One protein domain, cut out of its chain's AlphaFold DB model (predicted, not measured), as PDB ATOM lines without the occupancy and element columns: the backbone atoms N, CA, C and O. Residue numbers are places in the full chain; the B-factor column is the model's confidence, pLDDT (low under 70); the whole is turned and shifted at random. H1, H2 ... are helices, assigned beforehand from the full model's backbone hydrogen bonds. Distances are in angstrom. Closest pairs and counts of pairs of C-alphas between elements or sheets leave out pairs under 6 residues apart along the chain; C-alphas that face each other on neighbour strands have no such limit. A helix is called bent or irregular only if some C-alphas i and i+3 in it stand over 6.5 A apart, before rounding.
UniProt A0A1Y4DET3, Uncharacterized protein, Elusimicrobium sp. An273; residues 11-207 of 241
ATOM      1  N   LEU A  11     -94.937 -87.522 135.692       39.00
ATOM      2  CA  LEU A  11     -94.047 -87.062 134.601       39.00
ATOM      3  C   LEU A  11     -92.730 -87.824 134.585       39.00
ATOM      4  O   LEU A  11     -92.147 -87.962 133.514       39.00
ATOM      5  N   ALA A  12     -92.281 -88.360 135.722       35.94
ATOM      6  CA  ALA A  12     -91.121 -89.246 135.754       35.94
ATOM      7  C   ALA A  12     -91.363 -90.538 134.945       35.94
ATOM      8  O   ALA A  12     -90.411 -91.114 134.431       35.94
ATOM      9  N   MET A  13     -92.630 -90.955 134.780       30.80
ATOM     10  CA  MET A  13     -93.020 -92.101 133.947       30.80
ATOM     11  C   MET A  13     -93.603 -91.703 132.579       30.80
ATOM     12  O   MET A  13     -93.515 -92.489 131.641       30.80
ATOM     13  N   SER A  14     -94.173 -90.500 132.420       26.81
ATOM     14  CA  SER A  14     -94.824 -90.074 131.165       26.81
ATOM     15  C   SER A  14     -93.995 -89.162 130.251       26.81
ATOM     16  O   SER A  14     -94.431 -88.878 129.139       26.81
ATOM     17  N   SER A  15     -92.787 -88.749 130.647       29.38
ATOM     18  CA  SER A  15     -91.862 -87.993 129.773       29.38
ATOM     19  C   SER A  15     -90.900 -88.874 128.954       29.38
ATOM     20  O   SER A  15     -90.087 -88.357 128.195       29.38
ATOM     21  N   ALA A  16     -91.058 -90.203 129.023       29.67
ATOM     22  CA  ALA A  16     -90.297 -91.221 128.283       29.67
ATOM     23  C   ALA A  16     -90.524 -91.257 126.758       29.67
ATOM     24  O   ALA A  16     -89.986 -92.116 126.061       29.67
ATOM     25  N   LEU A  17     -91.351 -90.365 126.222       31.17
ATOM     26  CA  LEU A  17     -91.681 -90.314 124.808       31.17
ATOM     27  C   LEU A  17     -91.360 -88.922 124.301       31.17
ATOM     28  O   LEU A  17     -92.258 -88.107 124.267       31.17
ATOM     29  N   TYR A  18     -90.106 -88.652 123.938       27.88
ATOM     30  CA  TYR A  18     -89.750 -87.939 122.706       27.88
ATOM     31  C   TYR A  18     -88.254 -88.137 122.424       27.88
ATOM     32  O   TYR A  18     -87.386 -87.951 123.276       27.88
ATOM     33  N   ALA A  19     -87.984 -88.596 121.206       28.02
ATOM     34  CA  ALA A  19     -86.678 -88.981 120.706       28.02
ATOM     35  C   ALA A  19     -85.831 -87.769 120.290       28.02
ATOM     36  O   ALA A  19     -86.302 -86.939 119.523       28.02
ATOM     37  N   GLN A  20     -84.571 -87.727 120.728       30.48
ATOM     38  CA  GLN A  20     -83.337 -87.826 119.925       30.48
ATOM     39  C   GLN A  20     -82.148 -87.345 120.775       30.48
ATOM     40  O   GLN A  20     -82.248 -86.398 121.549       30.48
ATOM     41  N   ALA A  21     -81.028 -88.063 120.676       36.19
ATOM     42  CA  ALA A  21     -79.812 -87.785 121.425       36.19
ATOM     43  C   ALA A  21     -79.152 -86.499 120.906       36.19
ATOM     44  O   ALA A  21     -78.405 -86.528 119.929       36.19
ATOM     45  N   GLU A  22     -79.425 -85.381 121.571       41.22
ATOM     46  CA  GLU A  22     -78.697 -84.133 121.370       41.22
ATOM     47  C   GLU A  22     -77.570 -83.988 122.402       41.22
ATOM     48  O   GLU A  22     -77.695 -84.321 123.586       41.22
ATOM     49  N   THR A  23     -76.430 -83.477 121.939       51.34
ATOM     50  CA  THR A  23     -75.313 -83.047 122.783       51.34
ATOM     51  C   THR A  23     -75.795 -82.003 123.788       51.34
ATOM     52  O   THR A  23     -76.144 -80.893 123.402       51.34
ATOM     53  N   GLY A  24     -75.797 -82.357 125.075       62.91
ATOM     54  CA  GLY A  24     -76.285 -81.493 126.156       62.91
ATOM     55  C   GLY A  24     -77.241 -82.184 127.129       62.91
ATOM     56  O   GLY A  24     -77.459 -81.656 128.217       62.91
ATOM     57  N   ASN A  25     -77.753 -83.372 126.799       77.50
ATOM     58  CA  ASN A  25     -78.676 -84.128 127.656       77.50
ATOM     59  C   ASN A  25     -77.951 -84.981 128.702       77.50
ATOM     60  O   ASN A  25     -76.766 -85.296 128.560       77.50
ATOM     61  N   TYR A  26     -78.634 -85.322 129.796       74.44
ATOM     62  CA  TYR A  26     -78.103 -86.240 130.805       74.44
ATOM     63  C   TYR A  26     -77.757 -87.594 130.174       74.44
ATOM     64  O   TYR A  26     -78.570 -88.183 129.470       74.44
ATOM     65  N   THR A  27     -76.545 -88.092 130.432       81.06
ATOM     66  CA  THR A  27     -76.168 -89.459 130.050       81.06
ATOM     67  C   THR A  27     -76.598 -90.433 131.139       81.06
ATOM     68  O   THR A  27     -76.735 -90.042 132.302       81.06
ATOM     69  N   ARG A  28     -76.741 -91.715 130.787       81.00
ATOM     70  CA  ARG A  28     -77.061 -92.791 131.736       81.00
ATOM     71  C   ARG A  28     -76.166 -92.754 132.976       81.00
ATOM     72  O   ARG A  28     -76.656 -92.872 134.092       81.00
ATOM     73  N   GLU A  29     -74.868 -92.536 132.796       82.06
ATOM     74  CA  GLU A  29     -73.882 -92.500 133.881       82.06
ATOM     75  C   GLU A  29     -74.129 -91.327 134.830       82.06
ATOM     76  O   GLU A  29     -74.089 -91.508 136.043       82.06
ATOM     77  N   LYS A  30     -74.447 -90.140 134.297       82.75
ATOM     78  CA  LYS A  30     -74.770 -88.962 135.118       82.75
ATOM     79  C   LYS A  30     -76.084 -89.130 135.870       82.75
ATOM     80  O   LYS A  30     -76.224 -88.641 136.988       82.75
ATOM     81  N   VAL A  31     -77.047 -89.826 135.267       80.88
ATOM     82  CA  VAL A  31     -78.293 -90.172 135.951       80.88
ATOM     83  C   VAL A  31     -78.011 -91.135 137.104       80.88
ATOM     84  O   VAL A  31     -78.406 -90.866 138.236       80.88
ATOM     85  N   LEU A  32     -77.259 -92.207 136.852       81.94
ATOM     86  CA  LEU A  32     -76.854 -93.168 137.880       81.94
ATOM     87  C   LEU A  32     -76.021 -92.528 138.998       81.94
ATOM     88  O   LEU A  32     -76.172 -92.905 140.159       81.94
ATOM     89  N   GLU A  33     -75.185 -91.542 138.679       83.38
ATOM     90  CA  GLU A  33     -74.442 -90.764 139.669       83.38
ATOM     91  C   GLU A  33     -75.392 -90.034 140.628       83.38
ATOM     92  O   GLU A  33     -75.237 -90.151 141.845       83.38
ATOM     93  N   ILE A  34     -76.429 -89.365 140.114       85.06
ATOM     94  CA  ILE A  34     -77.447 -88.723 140.958       85.06
ATOM     95  C   ILE A  34     -78.177 -89.762 141.818       85.06
ATOM     96  O   ILE A  34     -78.340 -89.556 143.020       85.06
ATOM     97  N   PHE A  35     -78.544 -90.919 141.265       84.50
ATOM     98  CA  PHE A  35     -79.133 -91.996 142.067       84.50
ATOM     99  C   PHE A  35     -78.187 -92.477 143.173       84.50
ATOM    100  O   PHE A  35     -78.612 -92.619 144.314       84.50
ATOM    101  N   SER A  36     -76.894 -92.642 142.893       86.00
ATOM    102  CA  SER A  36     -75.916 -93.055 143.909       86.00
ATOM    103  C   SER A  36     -75.764 -92.048 145.052       86.00
ATOM    104  O   SER A  36     -75.537 -92.443 146.193       86.00
ATOM    105  N   GLN A  37     -75.920 -90.753 144.761       88.38
ATOM    106  CA  GLN A  37     -75.788 -89.682 145.746       88.38
ATOM    107  C   GLN A  37     -77.057 -89.512 146.589       88.38
ATOM    108  O   GLN A  37     -76.967 -89.278 147.793       88.38
ATOM    109  N   TYR A  38     -78.235 -89.609 145.966       84.69
ATOM    110  CA  TYR A  38     -79.499 -89.207 146.591       84.69
ATOM    111  C   TYR A  38     -80.445 -90.362 146.925       84.69
ATOM    112  O   TYR A  38     -81.350 -90.167 147.733       84.69
ATOM    113  N   ASN A  39     -80.239 -91.546 146.345       85.81
ATOM    114  CA  ASN A  39     -80.936 -92.774 146.717       85.81
ATOM    115  C   ASN A  39     -80.101 -94.034 146.373       85.81
ATOM    116  O   ASN A  39     -80.442 -94.786 145.454       85.81
ATOM    117  N   PRO A  40     -78.991 -94.292 147.095       88.44
ATOM    118  CA  PRO A  40     -78.111 -95.429 146.811       88.44
ATOM    119  C   PRO A  40     -78.807 -96.788 146.968       88.44
ATOM    120  O   PRO A  40     -78.409 -97.755 146.316       88.44
ATOM    121  N   ALA A  41     -79.867 -96.857 147.781       87.56
ATOM    122  CA  ALA A  41     -80.646 -98.072 147.991       87.56
ATOM    123  C   ALA A  41     -81.293 -98.578 146.692       87.56
ATOM    124  O   ALA A  41     -81.372 -99.785 146.493       87.56
ATOM    125  N   VAL A  42     -81.674 -97.686 145.768       80.25
ATOM    126  CA  VAL A  42     -82.195 -98.066 144.440       80.25
ATOM    127  C   VAL A  42     -81.174 -98.909 143.685       80.25
ATOM    128  O   VAL A  42     -81.510 -99.948 143.120       80.25
ATOM    129  N   LEU A  43     -79.908 -98.491 143.699       83.94
ATOM    130  CA  LEU A  43     -78.839 -99.196 142.994       83.94
ATOM    131  C   LEU A  43     -78.509-100.532 143.662       83.94
ATOM    132  O   LEU A  43     -78.156-101.494 142.982       83.94
ATOM    133  N   GLU A  44     -78.622-100.605 144.986       84.38
ATOM    134  CA  GLU A  44     -78.460-101.853 145.727       84.38
ATOM    135  C   GLU A  44     -79.606-102.834 145.445       84.38
ATOM    136  O   GLU A  44     -79.352-103.992 145.111       84.38
ATOM    137  N   ASN A  45     -80.851-102.357 145.471       78.94
ATOM    138  CA  ASN A  45     -82.042-103.146 145.164       78.94
ATOM    139  C   ASN A  45     -82.034-103.646 143.717       78.94
ATOM    140  O   ASN A  45     -82.312-104.818 143.473       78.94
ATOM    141  N   ALA A  46     -81.642-102.802 142.758       74.56
ATOM    142  CA  ALA A  46     -81.517-103.182 141.352       74.56
ATOM    143  C   ALA A  46     -80.493-104.310 141.134       74.56
ATOM    144  O   ALA A  46     -80.676-105.163 140.271       74.56
ATOM    145  N   ARG A  47     -79.432-104.392 141.948       80.62
ATOM    146  CA  ARG A  47     -78.478-105.515 141.874       80.62
ATOM    147  C   ARG A  47     -79.072-106.838 142.350       80.62
ATOM    148  O   ARG A  47     -78.585-107.891 141.950       80.62
ATOM    149  N   GLN A  48     -80.068-106.786 143.229       84.00
ATOM    150  CA  GLN A  48     -80.627-107.956 143.907       84.00
ATOM    151  C   GLN A  48     -81.983-108.389 143.328       84.00
ATOM    152  O   GLN A  48     -82.390-109.532 143.526       84.00
ATOM    153  N   ASN A  49     -82.679-107.507 142.604       79.00
ATOM    154  CA  ASN A  49     -84.015-107.739 142.065       79.00
ATOM    155  C   ASN A  49     -84.090-107.339 140.578       79.00
ATOM    156  O   ASN A  49     -83.955-106.167 140.227       79.00
ATOM    157  N   ALA A  50     -84.341-108.327 139.712       73.31
ATOM    158  CA  ALA A  50     -84.376-108.149 138.261       73.31
ATOM    159  C   ALA A  50     -85.539-107.266 137.778       73.31
ATOM    160  O   ALA A  50     -85.340-106.457 136.873       73.31
ATOM    161  N   ASP A  51     -86.716-107.371 138.398       71.31
ATOM    162  CA  ASP A  51     -87.881-106.550 138.043       71.31
ATOM    163  C   ASP A  51     -87.637-105.088 138.424       71.31
ATOM    164  O   ASP A  51     -87.893-104.167 137.649       71.31
ATOM    165  N   TYR A  52     -87.045-104.876 139.599       72.25
ATOM    166  CA  TYR A  52     -86.640-103.550 140.057       72.25
ATOM    167  C   TYR A  52     -85.573-102.938 139.132       72.25
ATOM    168  O   TYR A  52     -85.654-101.763 138.770       72.25
ATOM    169  N   ASN A  53     -84.602-103.743 138.689       74.06
ATOM    170  CA  ASN A  53     -83.603-103.324 137.708       74.06
ATOM    171  C   ASN A  53     -84.227-102.963 136.354       74.06
ATOM    172  O   ASN A  53     -83.821-101.982 135.741       74.06
ATOM    173  N   ALA A  54     -85.226-103.718 135.892       69.88
ATOM    174  CA  ALA A  54     -85.910-103.434 134.634       69.88
ATOM    175  C   ALA A  54     -86.631-102.077 134.668       69.88
ATOM    176  O   ALA A  54     -86.561-101.324 133.696       69.88
ATOM    177  N   ILE A  55     -87.261-101.732 135.797       74.56
ATOM    178  CA  ILE A  55     -87.889-100.416 135.996       74.56
ATOM    179  C   ILE A  55     -86.832 -99.307 135.947       74.56
ATOM    180  O   ILE A  55     -87.019 -98.308 135.250       74.56
ATOM    181  N   LEU A  56     -85.703 -99.487 136.643       74.19
ATOM    182  CA  LEU A  56     -84.610 -98.516 136.627       74.19
ATOM    183  C   LEU A  56     -84.035 -98.335 135.216       74.19
ATOM    184  O   LEU A  56     -83.914 -97.207 134.753       74.19
ATOM    185  N   GLU A  57     -83.724 -99.416 134.502       75.62
ATOM    186  CA  GLU A  57     -83.184 -99.336 133.138       75.62
ATOM    187  C   GLU A  57     -84.187 -98.727 132.150       75.62
ATOM    188  O   GLU A  57     -83.795 -97.945 131.284       75.62
ATOM    189  N   SER A  58     -85.485 -99.007 132.306       73.62
ATOM    190  CA  SER A  58     -86.530 -98.354 131.513       73.62
ATOM    191  C   SER A  58     -86.546 -96.842 131.748       73.62
ATOM    192  O   SER A  58     -86.599 -96.080 130.784       73.62
ATOM    193  N   PHE A  59     -86.417 -96.404 133.003       79.00
ATOM    194  CA  PHE A  59     -86.288 -94.989 133.336       79.00
ATOM    195  C   PHE A  59     -85.013 -94.367 132.740       79.00
ATOM    196  O   PHE A  59     -85.074 -93.299 132.136       79.00
ATOM    197  N   LEU A  60     -83.862 -95.037 132.856       73.50
ATOM    198  CA  LEU A  60     -82.591 -94.542 132.310       73.50
ATOM    199  C   LEU A  60     -82.638 -94.381 130.787       73.50
ATOM    200  O   LEU A  60     -82.091 -93.415 130.263       73.50
ATOM    201  N   ALA A  61     -83.290 -95.309 130.085       71.00
ATOM    202  CA  ALA A  61     -83.474 -95.234 128.637       71.00
ATOM    203  C   ALA A  61     -84.442 -94.113 128.222       71.00
ATOM    204  O   ALA A  61     -84.301 -93.534 127.146       71.00
ATOM    205  N   ALA A  62     -85.420 -93.816 129.076       71.31
ATOM    206  CA  ALA A  62     -86.438 -92.797 128.865       71.31
ATOM    207  C   ALA A  62     -85.962 -91.367 129.165       71.31
ATOM    208  O   ALA A  62     -86.484 -90.415 128.586       71.31
ATOM    209  N   TYR A  63     -85.015 -91.195 130.089       74.31
ATOM    210  CA  TYR A  63     -84.629 -89.879 130.585       74.31
ATOM    211  C   TYR A  63     -83.707 -89.138 129.606       74.31
ATOM    212  O   TYR A  63     -82.519 -89.435 129.492       74.31
ATOM    213  N   THR A  64     -84.248 -88.129 128.922       73.56
ATOM    214  CA  THR A  64     -83.547 -87.372 127.867       73.56
ATOM    215  C   THR A  64     -83.421 -85.876 128.159       73.56
ATOM    216  O   THR A  64     -83.111 -85.093 127.264       73.56
ATOM    217  N   SER A  65     -83.633 -85.442 129.404       73.44
ATOM    218  CA  SER A  65     -83.646 -84.015 129.739       73.44
ATOM    219  C   SER A  65     -82.275 -83.334 129.539       73.44
ATOM    220  O   SER A  65     -81.234 -83.928 129.851       73.44
ATOM    221  N   PRO A  66     -82.250 -82.058 129.101       78.75
ATOM    222  CA  PRO A  66     -81.034 -81.245 129.048       78.75
ATOM    223  C   PRO A  66     -80.349 -81.109 130.414       78.75
ATOM    224  O   PRO A  66     -81.016 -81.046 131.446       78.75
ATOM    225  N   GLN A  67     -79.023 -80.992 130.442       82.06
ATOM    226  CA  GLN A  67     -78.250 -80.761 131.666       82.06
ATOM    227  C   GLN A  67     -78.350 -79.296 132.105       82.06
ATOM    228  O   GLN A  67     -77.441 -78.494 131.896       82.06
ATOM    229  N   THR A  68     -79.475 -78.942 132.719       78.06
ATOM    230  CA  THR A  68     -79.697 -77.637 133.350       78.06
ATOM    231  C   THR A  68     -79.767 -77.783 134.864       78.06
ATOM    232  O   THR A  68     -80.004 -78.869 135.395       78.06
ATOM    233  N   GLU A  69     -79.585 -76.677 135.585       74.25
ATOM    234  CA  GLU A  69     -79.710 -76.677 137.042       74.25
ATOM    235  C   GLU A  69     -81.120 -77.094 137.495       74.25
ATOM    236  O   GLU A  69     -81.262 -77.876 138.431       74.25
ATOM    237  N   GLN A  70     -82.149 -76.634 136.779       74.00
ATOM    238  CA  GLN A  70     -83.543 -77.000 137.024       74.00
ATOM    239  C   GLN A  70     -83.764 -78.509 136.850       74.00
ATOM    240  O   GLN A  70     -84.272 -79.172 137.753       74.00
ATOM    241  N   ASN A  71     -83.292 -79.069 135.734       74.31
ATOM    242  CA  ASN A  71     -83.446 -80.494 135.446       74.31
ATOM    243  C   ASN A  71     -82.637 -81.365 136.419       74.31
ATOM    244  O   ASN A  71     -83.039 -82.487 136.716       74.31
ATOM    245  N   ARG A  72     -81.531 -80.846 136.975       81.94
ATOM    246  CA  ARG A  72     -80.802 -81.529 138.050       81.94
ATOM    247  C   ARG A  72     -81.675 -81.703 139.288       81.94
ATOM    248  O   ARG A  72     -81.712 -82.797 139.839       81.94
ATOM    249  N   TYR A  73     -82.364 -80.652 139.730       75.62
ATOM    250  CA  TYR A  73     -83.245 -80.744 140.896       75.62
ATOM    251  C   TYR A  73     -84.444 -81.651 140.640       75.62
ATOM    252  O   TYR A  73     -84.808 -82.431 141.516       75.62
ATOM    253  N   GLU A  74     -85.000 -81.626 139.430       76.88
ATOM    254  CA  GLU A  74     -86.036 -82.577 139.019       76.88
ATOM    255  C   GLU A  74     -85.526 -84.018 139.091       76.88
ATOM    256  O   GLU A  74     -86.186 -84.880 139.667       76.88
ATOM    257  N   LEU A  75     -84.313 -84.280 138.606       78.94
ATOM    258  CA  LEU A  75     -83.726 -85.612 138.668       78.94
ATOM    259  C   LEU A  75     -83.416 -86.063 140.102       78.94
ATOM    260  O   LEU A  75     -83.627 -87.227 140.438       78.94
ATOM    261  N   ILE A  76     -82.983 -85.151 140.978       80.69
ATOM    262  CA  ILE A  76     -82.832 -85.430 142.414       80.69
ATOM    263  C   ILE A  76     -84.195 -85.768 143.035       80.69
ATOM    264  O   ILE A  76     -84.290 -86.712 143.823       80.69
ATOM    265  N   ALA A  77     -85.253 -85.036 142.672       76.75
ATOM    266  CA  ALA A  77     -86.613 -85.304 143.135       76.75
ATOM    267  C   ALA A  77     -87.077 -86.706 142.725       76.75
ATOM    268  O   ALA A  77     -87.646 -87.425 143.547       76.75
ATOM    269  N   VAL A  78     -86.800 -87.100 141.477       81.12
ATOM    270  CA  VAL A  78     -87.098 -88.438 140.959       81.12
ATOM    271  C   VAL A  78     -86.304 -89.497 141.712       81.12
ATOM    272  O   VAL A  78     -86.900 -90.446 142.210       81.12
ATOM    273  N   ALA A  79     -84.990 -89.323 141.869       81.31
ATOM    274  CA  ALA A  79     -84.146 -90.284 142.574       81.31
ATOM    275  C   ALA A  79     -84.631 -90.520 144.014       81.31
ATOM    276  O   ALA A  79     -84.801 -91.662 144.443       81.31
ATOM    277  N   ARG A  80     -84.937 -89.442 144.748       83.81
ATOM    278  CA  ARG A  80     -85.437 -89.524 146.130       83.81
ATOM    279  C   ARG A  80     -86.847 -90.111 146.242       83.81
ATOM    280  O   ARG A  80     -87.179 -90.661 147.285       83.81
ATOM    281  N   ASN A  81     -87.671 -89.998 145.199       81.69
ATOM    282  CA  ASN A  81     -89.035 -90.535 145.185       81.69
ATOM    283  C   ASN A  81     -89.183 -91.857 144.432       81.69
ATOM    284  O   ASN A  81     -90.293 -92.378 144.379       81.69
ATOM    285  N   PHE A  82     -88.110 -92.421 143.879       81.19
ATOM    286  CA  PHE A  82     -88.184 -93.590 143.003       81.19
ATOM    287  C   PHE A  82     -88.941 -94.767 143.640       81.19
ATOM    288  O   PHE A  82     -89.859 -95.321 143.038       81.19
ATOM    289  N   ASP A  83     -88.650 -95.083 144.903       83.12
ATOM    290  CA  ASP A  83     -89.356 -96.138 145.638       83.12
ATOM    291  C   ASP A  83     -90.831 -95.806 145.895       83.12
ATOM    292  O   ASP A  83     -91.692 -96.687 145.828       83.12
ATOM    293  N   ASN A  84     -91.149 -94.535 146.163       82.06
ATOM    294  CA  ASN A  84     -92.534 -94.088 146.318       82.06
ATOM    295  C   ASN A  84     -93.297 -94.220 144.995       82.06
ATOM    296  O   ASN A  84     -94.453 -94.627 145.015       82.06
ATOM    297  N   SER A  85     -92.647 -93.952 143.860       78.12
ATOM    298  CA  SER A  85     -93.226 -94.123 142.526       78.12
ATOM    299  C   SER A  85     -93.565 -95.587 142.229       78.12
ATOM    300  O   SER A  85     -94.656 -95.867 141.739       78.12
ATOM    301  N   ILE A  86     -92.688 -96.529 142.596       78.75
ATOM    302  CA  ILE A  86     -92.962 -97.970 142.457       78.75
ATOM    303  C   ILE A  86     -94.143 -98.388 143.340       78.75
ATOM    304  O   ILE A  86     -95.049 -99.090 142.892       78.75
ATOM    305  N   ARG A  87     -94.168 -97.936 144.601       82.50
ATOM    306  CA  ARG A  87     -95.269 -98.242 145.531       82.50
ATOM    307  C   ARG A  87     -96.597 -97.655 145.062       82.50
ATOM    308  O   ARG A  87     -97.624 -98.315 145.188       82.50
ATOM    309  N   LEU A  88     -96.569 -96.443 144.511       81.69
ATOM    310  CA  LEU A  88     -97.737 -95.780 143.946       81.69
ATOM    311  C   LEU A  88     -98.277 -96.569 142.749       81.69
ATOM    312  O   LEU A  88     -99.471 -96.842 142.695       81.69
ATOM    313  N   GLN A  89     -97.399 -96.992 141.834       80.75
ATOM    314  CA  GLN A  89     -97.776 -97.829 140.697       80.75
ATOM    315  C   GLN A  89     -98.428 -99.135 141.160       80.75
ATOM    316  O   GLN A  89     -99.505 -99.476 140.683       80.75
ATOM    317  N   TYR A  90     -97.822 -99.826 142.129       80.06
ATOM    318  CA  TYR A  90     -98.381-101.059 142.682       80.06
ATOM    319  C   TYR A  90     -99.770-100.846 143.304       80.06
ATOM    320  O   TYR A  90    -100.706-101.576 142.979       80.06
ATOM    321  N   ALA A  91     -99.930 -99.825 144.154       80.69
ATOM    322  CA  ALA A  91    -101.215 -99.504 144.777       80.69
ATOM    323  C   ALA A  91    -102.294 -99.193 143.723       80.69
ATOM    324  O   ALA A  91    -103.435 -99.645 143.845       80.69
ATOM    325  N   THR A  92    -101.923 -98.469 142.664       83.25
ATOM    326  CA  THR A  92    -102.818 -98.145 141.548       83.25
ATOM    327  C   THR A  92    -103.209 -99.384 140.751       83.25
ATOM    328  O   THR A  92    -104.392 -99.550 140.479       83.25
ATOM    329  N   SER A  93    -102.276-100.290 140.441       80.50
ATOM    330  CA  SER A  93    -102.594-101.544 139.741       80.50
ATOM    331  C   SER A  93    -103.541-102.434 140.549       80.50
ATOM    332  O   SER A  93    -104.512-102.960 140.010       80.50
ATOM    333  N   VAL A  94    -103.333-102.548 141.865       83.81
ATOM    334  CA  VAL A  94    -104.247-103.298 142.745       83.81
ATOM    335  C   VAL A  94    -105.641-102.657 142.771       83.81
ATOM    336  O   VAL A  94    -106.657-103.359 142.776       83.81
ATOM    337  N   TYR A  95    -105.713-101.324 142.786       89.00
ATOM    338  CA  TYR A  95    -106.988-100.612 142.723       89.00
ATOM    339  C   TYR A  95    -107.687-100.789 141.370       89.00
ATOM    340  O   TYR A  95    -108.893-101.027 141.336       89.00
ATOM    341  N   GLU A  96    -106.936-100.734 140.272       88.19
ATOM    342  CA  GLU A  96    -107.416-100.981 138.913       88.19
ATOM    343  C   GLU A  96    -108.044-102.372 138.777       88.19
ATOM    344  O   GLU A  96    -109.181-102.483 138.317       88.19
ATOM    345  N   GLU A  97    -107.376-103.425 139.250       88.94
ATOM    346  CA  GLU A  97    -107.923-104.786 139.234       88.94
ATOM    347  C   GLU A  97    -109.265-104.868 139.978       88.94
ATOM    348  O   GLU A  97    -110.244-105.428 139.471       88.94
ATOM    349  N   ALA A  98    -109.345-104.257 141.164       92.19
ATOM    350  CA  ALA A  98    -110.574-104.209 141.950       92.19
ATOM    351  C   ALA A  98    -111.674-103.381 141.264       92.19
ATOM    352  O   ALA A  98    -112.852-103.754 141.310       92.19
ATOM    353  N   PHE A  99    -111.303-102.282 140.605       91.62
ATOM    354  CA  PHE A  99    -112.206-101.432 139.835       91.62
ATOM    355  C   PHE A  99    -112.809-102.197 138.658       91.62
ATOM    356  O   PHE A  99    -114.033-102.255 138.517       91.62
ATOM    357  N   VAL A 100    -111.972-102.843 137.846       89.31
ATOM    358  CA  VAL A 100    -112.408-103.649 136.701       89.31
ATOM    359  C   VAL A 100    -113.290-104.805 137.174       89.31
ATOM    360  O   VAL A 100    -114.394-104.988 136.653       89.31
ATOM    361  N   PHE A 101    -112.878-105.532 138.216       90.31
ATOM    362  CA  PHE A 101    -113.679-106.610 138.794       90.31
ATOM    363  C   PHE A 101    -115.047-106.119 139.284       90.31
ATOM    364  O   PHE A 101    -116.065-106.738 138.969       90.31
ATOM    365  N   SER A 102    -115.099-104.989 139.994       93.44
ATOM    366  CA  SER A 102    -116.350-104.362 140.436       93.44
ATOM    367  C   SER A 102    -117.263-104.028 139.253       93.44
ATOM    368  O   SER A 102    -118.455-104.345 139.279       93.44
ATOM    369  N   ARG A 103    -116.711-103.467 138.171       89.75
ATOM    370  CA  ARG A 103    -117.473-103.099 136.968       89.75
ATOM    371  C   ARG A 103    -118.000-104.295 136.177       89.75
ATOM    372  O   ARG A 103    -119.015-104.140 135.500       89.75
ATOM    373  N   MET A 104    -117.332-105.446 136.236       87.00
ATOM    374  CA  MET A 104    -117.757-106.669 135.543       87.00
ATOM    375  C   MET A 104    -118.727-107.519 136.370       87.00
ATOM    376  O   MET A 104    -119.672-108.076 135.822       87.00
ATOM    377  N   SER A 105    -118.496-107.630 137.679       90.19
ATOM    378  CA  SER A 105    -119.243-108.535 138.569       90.19
ATOM    379  C   SER A 105    -120.353-107.851 139.370       90.19
ATOM    380  O   SER A 105    -121.161-108.530 139.999       90.19
ATOM    381  N   GLY A 106    -120.383-106.515 139.398       89.88
ATOM    382  CA  GLY A 106    -121.241-105.747 140.303       89.88
ATOM    383  C   GLY A 106    -120.772-105.768 141.763       89.88
ATOM    384  O   GLY A 106    -121.503-105.312 142.641       89.88
ATOM    385  N   ALA A 107    -119.573-106.295 142.047       93.12
ATOM    386  CA  ALA A 107    -119.012-106.307 143.392       93.12
ATOM    387  C   ALA A 107    -118.817-104.888 143.948       93.12
ATOM    388  O   ALA A 107    -118.543-103.937 143.214       93.12
ATOM    389  N   ASN A 108    -118.925-104.745 145.270       92.31
ATOM    390  CA  ASN A 108    -118.756-103.460 145.940       92.31
ATOM    391  C   ASN A 108    -117.288-102.993 145.901       92.31
ATOM    392  O   ASN A 108    -116.417-103.653 146.466       92.31
ATOM    393  N   LEU A 109    -117.034-101.828 145.297       93.25
ATOM    394  CA  LEU A 109    -115.704-101.211 145.202       93.25
ATOM    395  C   LEU A 109    -115.253-100.519 146.501       93.25
ATOM    396  O   LEU A 109    -114.058-100.320 146.711       93.25
ATOM    397  N   ALA A 110    -116.183-100.158 147.394       94.06
ATOM    398  CA  ALA A 110    -115.888 -99.321 148.560       94.06
ATOM    399  C   ALA A 110    -114.750 -99.850 149.465       94.06
ATOM    400  O   ALA A 110    -113.925 -99.040 149.896       94.06
ATOM    401  N   PRO A 111    -114.623-101.167 149.739       94.50
ATOM    402  CA  PRO A 111    -113.505-101.690 150.525       94.50
ATOM    403  C   PRO A 111    -112.142-101.492 149.847       94.50
ATOM    404  O   PRO A 111    -111.170-101.145 150.518       94.50
ATOM    405  N   ALA A 112    -112.072-101.676 148.524       92.69
ATOM    406  CA  ALA A 112    -110.845-101.475 147.757       92.69
ATOM    407  C   ALA A 112    -110.475 -99.989 147.682       92.69
ATOM    408  O   ALA A 112    -109.322 -99.648 147.924       92.69
ATOM    409  N   ALA A 113    -111.452 -99.099 147.474       91.62
ATOM    410  CA  ALA A 113    -111.235 -97.651 147.507       91.62
ATOM    411  C   ALA A 113    -110.731 -97.168 148.880       91.62
ATOM    412  O   ALA A 113    -109.806 -96.360 148.963       91.62
ATOM    413  N   LEU A 114    -111.284 -97.700 149.978       94.00
ATOM    414  CA  LEU A 114    -110.813 -97.377 151.327       94.00
ATOM    415  C   LEU A 114    -109.378 -97.862 151.563       94.00
ATOM    416  O   LEU A 114    -108.580 -97.142 152.164       94.00
ATOM    417  N   ARG A 115    -109.048 -99.079 151.115       93.94
ATOM    418  CA  ARG A 115    -107.688 -99.619 151.212       93.94
ATOM    419  C   ARG A 115    -106.707 -98.781 150.396       93.94
ATOM    420  O   ARG A 115    -105.689 -98.373 150.942       93.94
ATOM    421  N   PHE A 116    -107.051 -98.473 149.150       91.50
ATOM    422  CA  PHE A 116    -106.243 -97.640 148.268       91.50
ATOM    423  C   PHE A 116    -105.948 -96.286 148.915       91.50
ATOM    424  O   PHE A 116    -104.792 -95.920 149.087       91.50
ATOM    425  N   ARG A 117    -106.974 -95.603 149.435       91.81
ATOM    426  CA  ARG A 117    -106.795 -94.341 150.167       91.81
ATOM    427  C   ARG A 117    -105.840 -94.467 151.359       91.81
ATOM    428  O   ARG A 117    -104.992 -93.598 151.545       91.81
ATOM    429  N   LYS A 118    -105.949 -95.538 152.154       93.19
ATOM    430  CA  LYS A 118    -105.045 -95.800 153.292       93.19
ATOM    431  C   LYS A 118    -103.597 -96.037 152.860       93.19
ATOM    432  O   LYS A 118    -102.699 -95.634 153.588       93.19
ATOM    433  N   GLU A 119    -103.378 -96.683 151.719       90.69
ATOM    434  CA  GLU A 119    -102.037 -96.910 151.165       90.69
ATOM    435  C   GLU A 119    -101.442 -95.616 150.581       90.69
ATOM    436  O   GLU A 119    -100.244 -95.379 150.724       90.69
ATOM    437  N   LEU A 120    -102.269 -94.737 150.003       86.69
ATOM    438  CA  LEU A 120    -101.821 -93.464 149.430       86.69
ATOM    439  C   LEU A 120    -101.371 -92.446 150.482       86.69
ATOM    440  O   LEU A 120    -100.374 -91.768 150.261       86.69
ATOM    441  N   PHE A 121    -102.054 -92.332 151.623       87.31
ATOM    442  CA  PHE A 121    -101.708 -91.343 152.656       87.31
ATOM    443  C   PHE A 121    -100.218 -91.314 153.049       87.31
ATOM    444  O   PHE A 121     -99.584 -90.277 152.845       87.31
ATOM    445  N   PRO A 122     -99.616 -92.419 153.531       90.25
ATOM    446  CA  PRO A 122     -98.202 -92.426 153.905       90.25
ATOM    447  C   PRO A 122     -97.263 -92.234 152.702       90.25
ATOM    448  O   PRO A 122     -96.149 -91.738 152.859       90.25
ATOM    449  N   LEU A 123     -97.682 -92.600 151.483       84.94
ATOM    450  CA  LEU A 123     -96.900 -92.325 150.272       84.94
ATOM    451  C   LEU A 123     -96.858 -90.826 149.975       84.94
ATOM    452  O   LEU A 123     -95.788 -90.282 149.713       84.94
ATOM    453  N   PHE A 124     -98.002 -90.151 150.067       83.25
ATOM    454  CA  PHE A 124     -98.098 -88.711 149.863       83.25
ATOM    455  C   PHE A 124     -97.391 -87.916 150.964       83.25
ATOM    456  O   PHE A 124     -96.742 -86.922 150.649       83.25
ATOM    457  N   GLU A 125     -97.423 -88.378 152.217       84.94
ATOM    458  CA  GLU A 125     -96.603 -87.817 153.301       84.94
ATOM    459  C   GLU A 125     -95.106 -87.876 152.969       84.94
ATOM    460  O   GLU A 125     -94.406 -86.867 153.071       84.94
ATOM    461  N   ASN A 126     -94.616 -89.028 152.502       85.69
ATOM    462  CA  ASN A 126     -93.209 -89.188 152.133       85.69
ATOM    463  C   ASN A 126     -92.823 -88.334 150.916       85.69
ATOM    464  O   ASN A 126     -91.786 -87.671 150.941       85.69
ATOM    465  N   ILE A 127     -93.656 -88.304 149.869       80.50
ATOM    466  CA  ILE A 127     -93.431 -87.463 148.680       80.50
ATOM    467  C   ILE A 127     -93.378 -85.982 149.072       80.50
ATOM    468  O   ILE A 127     -92.522 -85.230 148.592       80.50
ATOM    469  N   TRP A 128     -94.256 -85.561 149.983       80.69
ATOM    470  CA  TRP A 128     -94.263 -84.199 150.503       80.69
ATOM    471  C   TRP A 128     -92.986 -83.877 151.275       80.69
ATOM    472  O   TRP A 128     -92.342 -82.860 151.015       80.69
ATOM    473  N   ALA A 129     -92.576 -84.765 152.182       82.25
ATOM    474  CA  ALA A 129     -91.354 -84.600 152.959       82.25
ATOM    475  C   ALA A 129     -90.120 -84.466 152.050       82.25
ATOM    476  O   ALA A 129     -89.309 -83.561 152.243       82.25
ATOM    477  N   VAL A 130     -90.011 -85.302 151.012       80.31
ATOM    478  CA  VAL A 130     -88.935 -85.202 150.014       80.31
ATOM    479  C   VAL A 130     -88.979 -83.865 149.274       80.31
ATOM    480  O   VAL A 130     -87.934 -83.254 149.055       80.31
ATOM    481  N   THR A 131     -90.172 -83.386 148.914       78.88
ATOM    482  CA  THR A 131     -90.352 -82.093 148.236       78.88
ATOM    483  C   THR A 131     -89.843 -80.935 149.094       78.88
ATOM    484  O   THR A 131     -89.090 -80.089 148.609       78.88
ATOM    485  N   VAL A 132     -90.218 -80.905 150.375       78.19
ATOM    486  CA  VAL A 132     -89.761 -79.871 151.317       78.19
ATOM    487  C   VAL A 132     -88.240 -79.926 151.468       78.19
ATOM    488  O   VAL A 132     -87.571 -78.907 151.308       78.19
ATOM    489  N   GLN A 133     -87.674 -81.118 151.667       82.12
ATOM    490  CA  GLN A 133     -86.223 -81.302 151.777       82.12
ATOM    491  C   GLN A 133     -85.463 -80.864 150.519       82.12
ATOM    492  O   GLN A 133     -84.349 -80.352 150.618       82.12
ATOM    493  N   LEU A 134     -86.033 -81.055 149.326       81.19
ATOM    494  CA  LEU A 134     -85.416 -80.604 148.079       81.19
ATOM    495  C   LEU A 134     -85.338 -79.074 148.016       81.19
ATOM    496  O   LEU A 134     -84.301 -78.528 147.645       81.19
ATOM    497  N   ARG A 135     -86.397 -78.375 148.444       79.69
ATOM    498  CA  ARG A 135     -86.396 -76.907 148.525       79.69
ATOM    499  C   ARG A 135     -85.420 -76.385 149.574       79.69
ATOM    500  O   ARG A 135     -84.749 -75.382 149.336       79.69
ATOM    501  N   GLU A 136     -85.272 -77.081 150.697       84.06
ATOM    502  CA  GLU A 136     -84.237 -76.774 151.690       84.06
ATOM    503  C   GLU A 136     -82.824 -76.952 151.119       84.06
ATOM    504  O   GLU A 136     -81.957 -76.101 151.329       84.06
ATOM    505  N   TYR A 137     -82.597 -78.018 150.353       85.00
ATOM    506  CA  TYR A 137     -81.328 -78.268 149.676       85.00
ATOM    507  C   TYR A 137     -81.006 -77.182 148.634       85.00
ATOM    508  O   TYR A 137     -79.915 -76.609 148.650       85.00
ATOM    509  N   GLU A 138     -81.977 -76.819 147.792       84.00
ATOM    510  CA  GLU A 138     -81.870 -75.706 146.840       84.00
ATOM    511  C   GLU A 138     -81.516 -74.386 147.538       84.00
ATOM    512  O   GLU A 138     -80.644 -73.640 147.087       84.00
ATOM    513  N   LEU A 139     -82.152 -74.101 148.679       85.75
ATOM    514  CA  LEU A 139     -81.849 -72.919 149.484       85.75
ATOM    515  C   LEU A 139     -80.410 -72.923 150.000       85.75
ATOM    516  O   LEU A 139     -79.747 -71.883 149.961       85.75
ATOM    517  N   GLN A 140     -79.921 -74.064 150.485       91.19
ATOM    518  CA  GLN A 140     -78.546 -74.197 150.967       91.19
ATOM    519  C   GLN A 140     -77.531 -73.975 149.842       91.19
ATOM    520  O   GLN A 140     -76.544 -73.260 150.043       91.19
ATOM    521  N   GLU A 141     -77.788 -74.510 148.648       90.19
ATOM    522  CA  GLU A 141     -76.928 -74.283 147.487       90.19
ATOM    523  C   GLU A 141     -76.917 -72.815 147.051       90.19
ATOM    524  O   GLU A 141     -75.842 -72.241 146.877       90.19
ATOM    525  N   VAL A 142     -78.079 -72.162 146.951       90.31
ATOM    526  CA  VAL A 142     -78.151 -70.731 146.606       90.31
ATOM    527  C   VAL A 142     -77.413 -69.878 147.647       90.31
ATOM    528  O   VAL A 142     -76.688 -68.944 147.299       90.31
ATOM    529  N   GLN A 143     -77.518 -70.216 148.935       93.19
ATOM    530  CA  GLN A 143     -76.753 -69.544 149.990       93.19
ATOM    531  C   GLN A 143     -75.240 -69.766 149.853       93.19
ATOM    532  O   GLN A 143     -74.458 -68.847 150.118       93.19
ATOM    533  N   ALA A 144     -74.808 -70.961 149.448       94.12
ATOM    534  CA  ALA A 144     -73.405 -71.249 149.173       94.12
ATOM    535  C   ALA A 144     -72.897 -70.463 147.953       94.12
ATOM    536  O   ALA A 144     -71.829 -69.851 148.032       94.12
ATOM    537  N   GLN A 145     -73.690 -70.388 146.879       92.31
ATOM    538  CA  GLN A 145     -73.395 -69.589 145.684       92.31
ATOM    539  C   GLN A 145     -73.262 -68.099 146.026       92.31
ATOM    540  O   GLN A 145     -72.291 -67.468 145.621       92.31
ATOM    541  N   LEU A 146     -74.154 -67.545 146.856       92.50
ATOM    542  CA  LEU A 146     -74.044 -66.164 147.349       92.50
ATOM    543  C   LEU A 146     -72.752 -65.928 148.144       92.50
ATOM    544  O   LEU A 146     -72.085 -64.907 147.970       92.50
ATOM    545  N   LYS A 147     -72.372 -66.867 149.021       93.44
ATOM    546  CA  LYS A 147     -71.114 -66.780 149.785       93.44
ATOM    547  C   LYS A 147     -69.886 -66.850 148.873       93.44
ATOM    548  O   LYS A 147     -68.911 -66.151 149.144       93.44
ATOM    549  N   ALA A 148     -69.925 -67.680 147.834       92.75
ATOM    550  CA  ALA A 148     -68.854 -67.807 146.851       92.75
ATOM    551  C   ALA A 148     -68.735 -66.544 145.986       92.75
ATOM    552  O   ALA A 148     -67.646 -65.989 145.880       92.75
ATOM    553  N   LEU A 149     -69.858 -66.027 145.479       92.19
ATOM    554  CA  LEU A 149     -69.920 -64.824 144.645       92.19
ATOM    555  C   LEU A 149     -69.322 -63.596 145.346       92.19
ATOM    556  O   LEU A 149     -68.590 -62.823 144.739       92.19
ATOM    557  N   ARG A 150     -69.566 -63.440 146.654       87.31
ATOM    558  CA  ARG A 150     -68.978 -62.349 147.456       87.31
ATOM    559  C   ARG A 150     -67.462 -62.439 147.611       87.31
ATOM    560  O   ARG A 150     -66.818 -61.434 147.891       87.31
ATOM    561  N   LYS A 151     -66.898 -63.642 147.499       90.00
ATOM    562  CA  LYS A 151     -65.450 -63.881 147.564       90.00
ATOM    563  C   LYS A 151     -64.796 -63.837 146.185       90.00
ATOM    564  O   LYS A 151     -63.569 -63.796 146.111       90.00
ATOM    565  N   ASP A 152     -65.595 -63.846 145.121       87.50
ATOM    566  CA  ASP A 152     -65.117 -63.854 143.751       87.50
ATOM    567  C   ASP A 152     -64.644 -62.457 143.325       87.50
ATOM    568  O   ASP A 152     -65.426 -61.524 143.110       87.50
ATOM    569  N   LYS A 153     -63.320 -62.328 143.222       87.50
ATOM    570  CA  LYS A 153     -62.628 -61.112 142.782       87.50
ATOM    571  C   LYS A 153     -62.449 -61.042 141.263       87.50
ATOM    572  O   LYS A 153     -61.885 -60.064 140.789       87.50
ATOM    573  N   THR A 154     -62.862 -62.069 140.520       90.94
ATOM    574  CA  THR A 154     -62.679 -62.130 139.063       90.94
ATOM    575  C   THR A 154     -63.768 -61.383 138.296       90.94
ATOM    576  O   THR A 154     -63.533 -60.962 137.169       90.94
ATOM    577  N   LEU A 155     -64.933 -61.183 138.918       87.25
ATOM    578  CA  LEU A 155     -66.052 -60.436 138.347       87.25
ATOM    579  C   LEU A 155     -65.913 -58.935 138.600       87.25
ATOM    580  O   LEU A 155     -65.469 -58.524 139.681       87.25
ATOM    581  N   SER A 156     -66.367 -58.135 137.634       91.06
ATOM    582  CA  SER A 156     -66.584 -56.702 137.842       91.06
ATOM    583  C   SER A 156     -67.661 -56.457 138.906       91.06
ATOM    584  O   SER A 156     -68.472 -57.334 139.221       91.06
ATOM    585  N   ASP A 157     -67.680 -55.256 139.484       89.19
ATOM    586  CA  ASP A 157     -68.656 -54.916 140.522       89.19
ATOM    587  C   ASP A 157     -70.101 -54.919 139.989       89.19
ATOM    588  O   ASP A 157     -71.009 -55.345 140.703       89.19
ATOM    589  N   GLU A 158     -70.307 -54.532 138.725       90.06
ATOM    590  CA  GLU A 158     -71.614 -54.571 138.052       90.06
ATOM    591  C   GLU A 158     -72.096 -56.014 137.830       90.06
ATOM    592  O   GLU A 158     -73.204 -56.362 138.242       90.06
ATOM    593  N   GLU A 159     -71.246 -56.893 137.287       90.44
ATOM    594  CA  GLU A 159     -71.583 -58.312 137.086       90.44
ATOM    595  C   GLU A 159     -71.825 -59.040 138.414       90.44
ATOM    596  O   GLU A 159     -72.700 -59.907 138.519       90.44
ATOM    597  N   ARG A 160     -71.053 -58.700 139.456       90.88
ATOM    598  CA  ARG A 160     -71.245 -59.260 140.796       90.88
ATOM    599  C   ARG A 160     -72.590 -58.820 141.373       90.88
ATOM    600  O   ARG A 160     -73.299 -59.658 141.929       90.88
ATOM    601  N   ALA A 161     -72.959 -57.546 141.221       90.00
ATOM    602  CA  ALA A 161     -74.236 -57.017 141.694       90.00
ATOM    603  C   ALA A 161     -75.433 -57.651 140.967       90.00
ATOM    604  O   ALA A 161     -76.412 -58.030 141.613       90.00
ATOM    605  N   GLU A 162     -75.349 -57.830 139.646       92.25
ATOM    606  CA  GLU A 162     -76.399 -58.484 138.857       92.25
ATOM    607  C   GLU A 162     -76.612 -59.939 139.298       92.25
ATOM    608  O   GLU A 162     -77.732 -60.338 139.638       92.25
ATOM    609  N   LYS A 163     -75.527 -60.721 139.394       91.88
ATOM    610  CA  LYS A 163     -75.590 -62.112 139.867       91.88
ATOM    611  C   LYS A 163     -76.077 -62.207 141.313       91.88
ATOM    612  O   LYS A 163     -76.850 -63.108 141.638       91.88
ATOM    613  N   GLU A 164     -75.671 -61.283 142.184       93.19
ATOM    614  CA  GLU A 164     -76.125 -61.269 143.576       93.19
ATOM    615  C   GLU A 164     -77.631 -60.993 143.661       93.19
ATOM    616  O   GLU A 164     -78.337 -61.678 144.405       93.19
ATOM    617  N   ASN A 165     -78.147 -60.049 142.870       93.44
ATOM    618  CA  ASN A 165     -79.576 -59.741 142.819       93.44
ATOM    619  C   ASN A 165     -80.406 -60.919 142.289       93.44
ATOM    620  O   ASN A 165     -81.459 -61.229 142.860       93.44
ATOM    621  N   ALA A 166     -79.924 -61.615 141.256       91.31
ATOM    622  CA  ALA A 166     -80.574 -62.815 140.731       91.31
ATOM    623  C   ALA A 166     -80.648 -63.929 141.791       91.31
ATOM    624  O   ALA A 166     -81.724 -64.471 142.061       91.31
ATOM    625  N   LEU A 167     -79.529 -64.218 142.465       93.00
ATOM    626  CA  LEU A 167     -79.470 -65.239 143.515       93.00
ATOM    627  C   LEU A 167     -80.321 -64.880 144.739       93.00
ATOM    628  O   LEU A 167     -81.010 -65.744 145.279       93.00
ATOM    629  N   ARG A 168     -80.341 -63.611 145.163       94.00
ATOM    630  CA  ARG A 168     -81.209 -63.145 146.260       94.00
ATOM    631  C   ARG A 168     -82.688 -63.252 145.913       94.00
ATOM    632  O   ARG A 168     -83.483 -63.660 146.759       94.00
ATOM    633  N   SER A 169     -83.056 -62.918 144.678       92.50
ATOM    634  CA  SER A 169     -84.436 -63.053 144.200       92.50
ATOM    635  C   SER A 169     -84.876 -64.515 144.220       92.50
ATOM    636  O   SER A 169     -85.953 -64.830 144.727       92.50
ATOM    637  N   ARG A 170     -84.005 -65.423 143.765       86.06
ATOM    638  CA  ARG A 170     -84.243 -66.868 143.828       86.06
ATOM    639  C   ARG A 170     -84.339 -67.383 145.262       86.06
ATOM    640  O   ARG A 170     -85.262 -68.128 145.571       86.06
ATOM    641  N   GLN A 171     -83.443 -66.953 146.150       90.75
ATOM    642  CA  GLN A 171     -83.497 -67.304 147.571       90.75
ATOM    643  C   GLN A 171     -84.843 -66.902 148.192       90.75
ATOM    644  O   GLN A 171     -85.463 -67.706 148.884       90.75
ATOM    645  N   ALA A 172     -85.313 -65.681 147.926       89.12
ATOM    646  CA  ALA A 172     -86.590 -65.201 148.443       89.12
ATOM    647  C   ALA A 172     -87.782 -65.994 147.879       89.12
ATOM    648  O   ALA A 172     -88.720 -66.287 148.619       89.12
ATOM    649  N   ALA A 173     -87.750 -66.360 146.593       81.94
ATOM    650  CA  ALA A 173     -88.777 -67.204 145.983       81.94
ATOM    651  C   ALA A 173     -88.835 -68.587 146.650       81.94
ATOM    652  O   ALA A 173     -89.894 -68.992 147.123       81.94
ATOM    653  N   LEU A 174     -87.686 -69.250 146.795       81.12
ATOM    654  CA  LEU A 174     -87.581 -70.561 147.435       81.12
ATOM    655  C   LEU A 174     -88.013 -70.541 148.911       81.12
ATOM    656  O   LEU A 174     -88.666 -71.471 149.372       81.12
ATOM    657  N   GLN A 175     -87.708 -69.472 149.655       85.88
ATOM    658  CA  GLN A 175     -88.174 -69.312 151.038       85.88
ATOM    659  C   GLN A 175     -89.700 -69.199 151.123       85.88
ATOM    660  O   GLN A 175     -90.309 -69.811 151.998       85.88
ATOM    661  N   ARG A 176     -90.325 -68.443 150.210       82.00
ATOM    662  CA  ARG A 176     -91.792 -68.342 150.143       82.00
ATOM    663  C   ARG A 176     -92.426 -69.674 149.764       82.00
ATOM    664  O   ARG A 176     -93.415 -70.054 150.378       82.00
ATOM    665  N   GLU A 177     -91.856 -70.379 148.787       77.06
ATOM    666  CA  GLU A 177     -92.323 -71.713 148.401       77.06
ATOM    667  C   GLU A 177     -92.227 -72.696 149.568       77.06
ATOM    668  O   GLU A 177     -93.207 -73.364 149.879       77.06
ATOM    669  N   SER A 178     -91.089 -72.739 150.265       77.56
ATOM    670  CA  SER A 178     -90.902 -73.617 151.423       77.56
ATOM    671  C   SER A 178     -91.910 -73.326 152.536       77.56
ATOM    672  O   SER A 178     -92.464 -74.259 153.108       77.56
ATOM    673  N   ALA A 179     -92.179 -72.049 152.828       79.44
ATOM    674  CA  ALA A 179     -93.181 -71.668 153.820       79.44
ATOM    675  C   ALA A 179     -94.593 -72.106 153.394       79.44
ATOM    676  O   ALA A 179     -95.317 -72.704 154.187       79.44
ATOM    677  N   ALA A 180     -94.956 -71.885 152.127       77.44
ATOM    678  CA  ALA A 180     -96.253 -72.290 151.584       77.44
ATOM    679  C   ALA A 180     -96.447 -73.819 151.565       77.44
ATOM    680  O   ALA A 180     -97.564 -74.303 151.736       77.44
ATOM    681  N   LEU A 181     -95.369 -74.587 151.374       73.38
ATOM    682  CA  LEU A 181     -95.404 -76.052 151.439       73.38
ATOM    683  C   LEU A 181     -95.563 -76.584 152.870       73.38
ATOM    684  O   LEU A 181     -96.025 -77.704 153.069       73.38
ATOM    685  N   GLN A 182     -95.148 -75.817 153.871       77.69
ATOM    686  CA  GLN A 182     -95.274 -76.209 155.276       77.69
ATOM    687  C   GLN A 182     -96.616 -75.771 155.876       77.69
ATOM    688  O   GLN A 182     -97.097 -76.376 156.835       77.69
ATOM    689  N   GLU A 183     -97.248 -74.751 155.301       81.31
ATOM    690  CA  GLU A 183     -98.562 -74.275 155.711       81.31
ATOM    691  C   GLU A 183     -99.654 -75.307 155.379       81.31
ATOM    692  O   GLU A 183     -99.751 -75.791 154.258       81.31
ATOM    693  N   ASN A 184    -100.512 -75.654 156.342       79.50
ATOM    694  CA  ASN A 184    -101.652 -76.567 156.139       79.50
ATOM    695  C   ASN A 184    -101.288 -77.936 155.525       79.50
ATOM    696  O   ASN A 184    -102.097 -78.535 154.816       79.50
ATOM    697  N   ILE A 185    -100.089 -78.458 155.811       78.56
ATOM    698  CA  ILE A 185     -99.555 -79.702 155.224       78.56
ATOM    699  C   ILE A 185    -100.551 -80.873 155.238       78.56
ATOM    700  O   ILE A 185    -100.736 -81.534 154.219       78.56
ATOM    701  N   GLY A 186    -101.248 -81.098 156.357       77.38
ATOM    702  CA  GLY A 186    -102.218 -82.188 156.481       77.38
ATOM    703  C   GLY A 186    -103.386 -82.054 155.502       77.38
ATOM    704  O   GLY A 186    -103.757 -83.023 154.845       77.38
ATOM    705  N   GLU A 187    -103.923 -80.844 155.339       79.00
ATOM    706  CA  GLU A 187    -105.004 -80.573 154.384       79.00
ATOM    707  C   GLU A 187    -104.520 -80.708 152.938       79.00
ATOM    708  O   GLU A 187    -105.224 -81.277 152.103       79.00
ATOM    709  N   GLN A 188    -103.300 -80.245 152.641       76.25
ATOM    710  CA  GLN A 188    -102.712 -80.354 151.304       76.25
ATOM    711  C   GLN A 188    -102.466 -81.815 150.905       76.25
ATOM    712  O   GLN A 188    -102.725 -82.196 149.759       76.25
ATOM    713  N   ILE A 189    -102.032 -82.656 151.848       78.19
ATOM    714  CA  ILE A 189    -101.854 -84.096 151.637       78.19
ATOM    715  C   ILE A 189    -103.206 -84.772 151.396       78.19
ATOM    716  O   ILE A 189    -103.348 -85.476 150.397       78.19
ATOM    717  N   ILE A 190    -104.213 -84.516 152.241       78.81
ATOM    718  CA  ILE A 190    -105.568 -85.071 152.065       78.81
ATOM    719  C   ILE A 190    -106.132 -84.689 150.691       78.81
ATOM    720  O   ILE A 190    -106.582 -85.555 149.944       78.81
ATOM    721  N   ALA A 191    -106.057 -83.407 150.326       76.56
ATOM    722  CA  ALA A 191    -106.555 -82.917 149.046       76.56
ATOM    723  C   ALA A 191    -105.815 -83.545 147.853       76.56
ATOM    724  O   ALA A 191    -106.425 -83.812 146.818       76.56
ATOM    725  N   SER A 192    -104.514 -83.802 147.997       79.44
ATOM    726  CA  SER A 192    -103.710 -84.462 146.967       79.44
ATOM    727  C   SER A 192    -104.104 -85.931 146.807       79.44
ATOM    728  O   SER A 192    -104.329 -86.381 145.685       79.44
ATOM    729  N   VAL A 193    -104.268 -86.668 147.907       79.56
ATOM    730  CA  VAL A 193    -104.749 -88.058 147.874       79.56
ATOM    731  C   VAL A 193    -106.119 -88.140 147.197       79.56
ATOM    732  O   VAL A 193    -106.326 -88.975 146.319       79.56
ATOM    733  N   ASP A 194    -107.036 -87.235 147.536       78.19
ATOM    734  CA  ASP A 194    -108.385 -87.221 146.962       78.19
ATOM    735  C   ASP A 194    -108.373 -86.895 145.467       78.19
ATOM    736  O   ASP A 194    -109.084 -87.528 144.685       78.19
ATOM    737  N   ALA A 195    -107.514 -85.962 145.050       80.00
ATOM    738  CA  ALA A 195    -107.287 -85.684 143.639       80.00
ATOM    739  C   ALA A 195    -106.700 -86.900 142.897       80.00
ATOM    740  O   ALA A 195    -107.074 -87.134 141.749       80.00
ATOM    741  N   TYR A 196    -105.836 -87.695 143.546       82.31
ATOM    742  CA  TYR A 196    -105.248 -88.909 142.952       82.31
ATOM    743  C   TYR A 196    -106.309 -89.947 142.661       82.31
ATOM    744  O   TYR A 196    -106.390 -90.463 141.550       82.31
ATOM    745  N   ILE A 197    -107.145 -90.213 143.661       80.06
ATOM    746  CA  ILE A 197    -108.217 -91.195 143.563       80.06
ATOM    747  C   ILE A 197    -109.206 -90.766 142.481       80.06
ATOM    748  O   ILE A 197    -109.523 -91.564 141.605       80.06
ATOM    749  N   ALA A 198    -109.620 -89.495 142.470       78.88
ATOM    750  CA  ALA A 198    -110.530 -88.980 141.448       78.88
ATOM    751  C   ALA A 198    -109.951 -89.108 140.028       78.88
ATOM    752  O   ALA A 198    -110.667 -89.468 139.093       78.88
ATOM    753  N   GLN A 199    -108.652 -88.844 139.860       81.69
ATOM    754  CA  GLN A 199    -107.978 -89.005 138.574       81.69
ATOM    755  C   GLN A 199    -107.876 -90.480 138.158       81.69
ATOM    756  O   GLN A 199    -108.105 -90.793 136.989       81.69
ATOM    757  N   ALA A 200    -107.558 -91.378 139.093       79.38
ATOM    758  CA  ALA A 200    -107.524 -92.816 138.839       79.38
ATOM    759  C   ALA A 200    -108.913 -93.328 138.424       79.38
ATOM    760  O   ALA A 200    -109.045 -93.971 137.387       79.38
ATOM    761  N   ASP A 201    -109.964 -92.955 139.158       80.94
ATOM    762  CA  ASP A 201    -111.350 -93.313 138.843       80.94
ATOM    763  C   ASP A 201    -111.771 -92.847 137.447       80.94
ATOM    764  O   ASP A 201    -112.415 -93.596 136.701       80.94
ATOM    765  N   GLN A 202    -111.406 -91.616 137.079       80.19
ATOM    766  CA  GLN A 202    -111.682 -91.068 135.756       80.19
ATOM    767  C   GLN A 202    -110.946 -91.861 134.669       80.19
ATOM    768  O   GLN A 202    -111.581 -92.337 133.729       80.19
ATOM    769  N   SER A 203    -109.631 -92.039 134.811       82.38
ATOM    770  CA  SER A 203    -108.806 -92.718 133.809       82.38
ATOM    771  C   SER A 203    -109.251 -94.164 133.583       82.38
ATOM    772  O   SER A 203    -109.407 -94.588 132.438       82.38
ATOM    773  N   LEU A 204    -109.548 -94.897 134.657       84.94
ATOM    774  CA  LEU A 204    -110.035 -96.274 134.580       84.94
ATOM    775  C   LEU A 204    -111.427 -96.361 133.941       84.94
ATOM    776  O   LEU A 204    -111.717 -97.283 133.176       84.94
ATOM    777  N   SER A 205    -112.295 -95.386 134.218       87.88
ATOM    778  CA  SER A 205    -113.609 -95.301 133.572       87.88
ATOM    779  C   SER A 205    -113.483 -95.067 132.065       87.88
ATOM    780  O   SER A 205    -114.166 -95.736 131.289       87.88
ATOM    781  N   GLU A 206    -112.604 -94.153 131.649       86.19
ATOM    782  CA  GLU A 206    -112.329 -93.852 130.239       86.19
ATOM    783  C   GLU A 206    -111.736 -95.066 129.509       86.19
ATOM    784  O   GLU A 206    -112.209 -95.431 128.431       86.19
ATOM    785  N   GLN A 207    -110.767 -95.757 130.118       83.62
ATOM    786  CA  GLN A 207    -110.167 -96.970 129.556       83.62
ATOM    787  C   GLN A 207    -111.196 -98.091 129.368       83.62
ATOM    788  O   GLN A 207    -111.271 -98.686 128.293       83.62
TER     789      GLN A 207
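Overview. This is residues 11 to 207 of the 241 residues of an uncharacterized protein of Elusimicrobium sp. An273 (UniProt A0A1Y4DET3). One long helix, H6, runs nearly straight as a beam, with H5b folded back along its first arm, H7 along its second, and H8 crossing near its bend. A small head of H2, H3 and H4 sits to one side, with H2 packing on H5a. The printed part has 197 residues with eight named helices, H1 to H8 in order, and no named strand: all helix. It is loose, with a radius of gyration of the C-alphas of 20.8 A, and spans 74 by 39 by 30 A.

Arrangement. H6, residues 110 to 151, was assigned as one helix by its hydrogen bonds but is bent, with C-alphas 119 and 122 6.5 A apart; arms H6a, residues 110 to 119, and H6b, residues 122 to 151, stand at a shallow tilt of 28 degrees. H7, residues 157 to 182, forms a hairpin with H6b, opposite ways at 19 degrees; their closest C-alphas, Leu 139 and Gln 171, are 6.2 A apart. H5, residues 69 to 105, also one helix by its hydrogen bonds, is bent, with C-alphas 80 and 83 7.7 A apart, into H5a, residues 69 to 80, and H5b, residues 83 to 105. H5b and H6a form a hairpin, closest at the C-alphas of Tyr 95 and Phe 116, 6.3 A. H8, residues 185 to 207, touches H6b at a steep tilt of 61 degrees, closest at C-alphas 124 and 189, 6.2 A. H2, residues 28 to 38, touches H5a, closest at C-alphas 35 and 79, 5.3 A. H3, residues 40 to 48, and H4, residues 50 to 62, touch only at the corner, closest at C-alphas 46 and 53, 4.2 A. Every O i to N i+4 pair is within hydrogen-bond range in H2, H3, H4, H5a, H5b, H6a, H7 and H8, and 25 of 26 in H6b.

Along the chain. H1, residues 11 to 14, begins at C-alpha 11 (-94.047, -87.062, 134.601). H6b measures 43.9 A, H7 37.1 A, H5b 33.1 A and H8 32.7 A, ending at C-alpha 207 (-110.167, -96.970, 129.556).

Size, cuts and confidence. The C-alphas of Ser 105 and Lys 153, the two farthest apart, are 74.0 A apart. The printed part has no cut; the link from H1 to H2 is long. Residues 11 to 24 and residue 54 have pLDDT under 70.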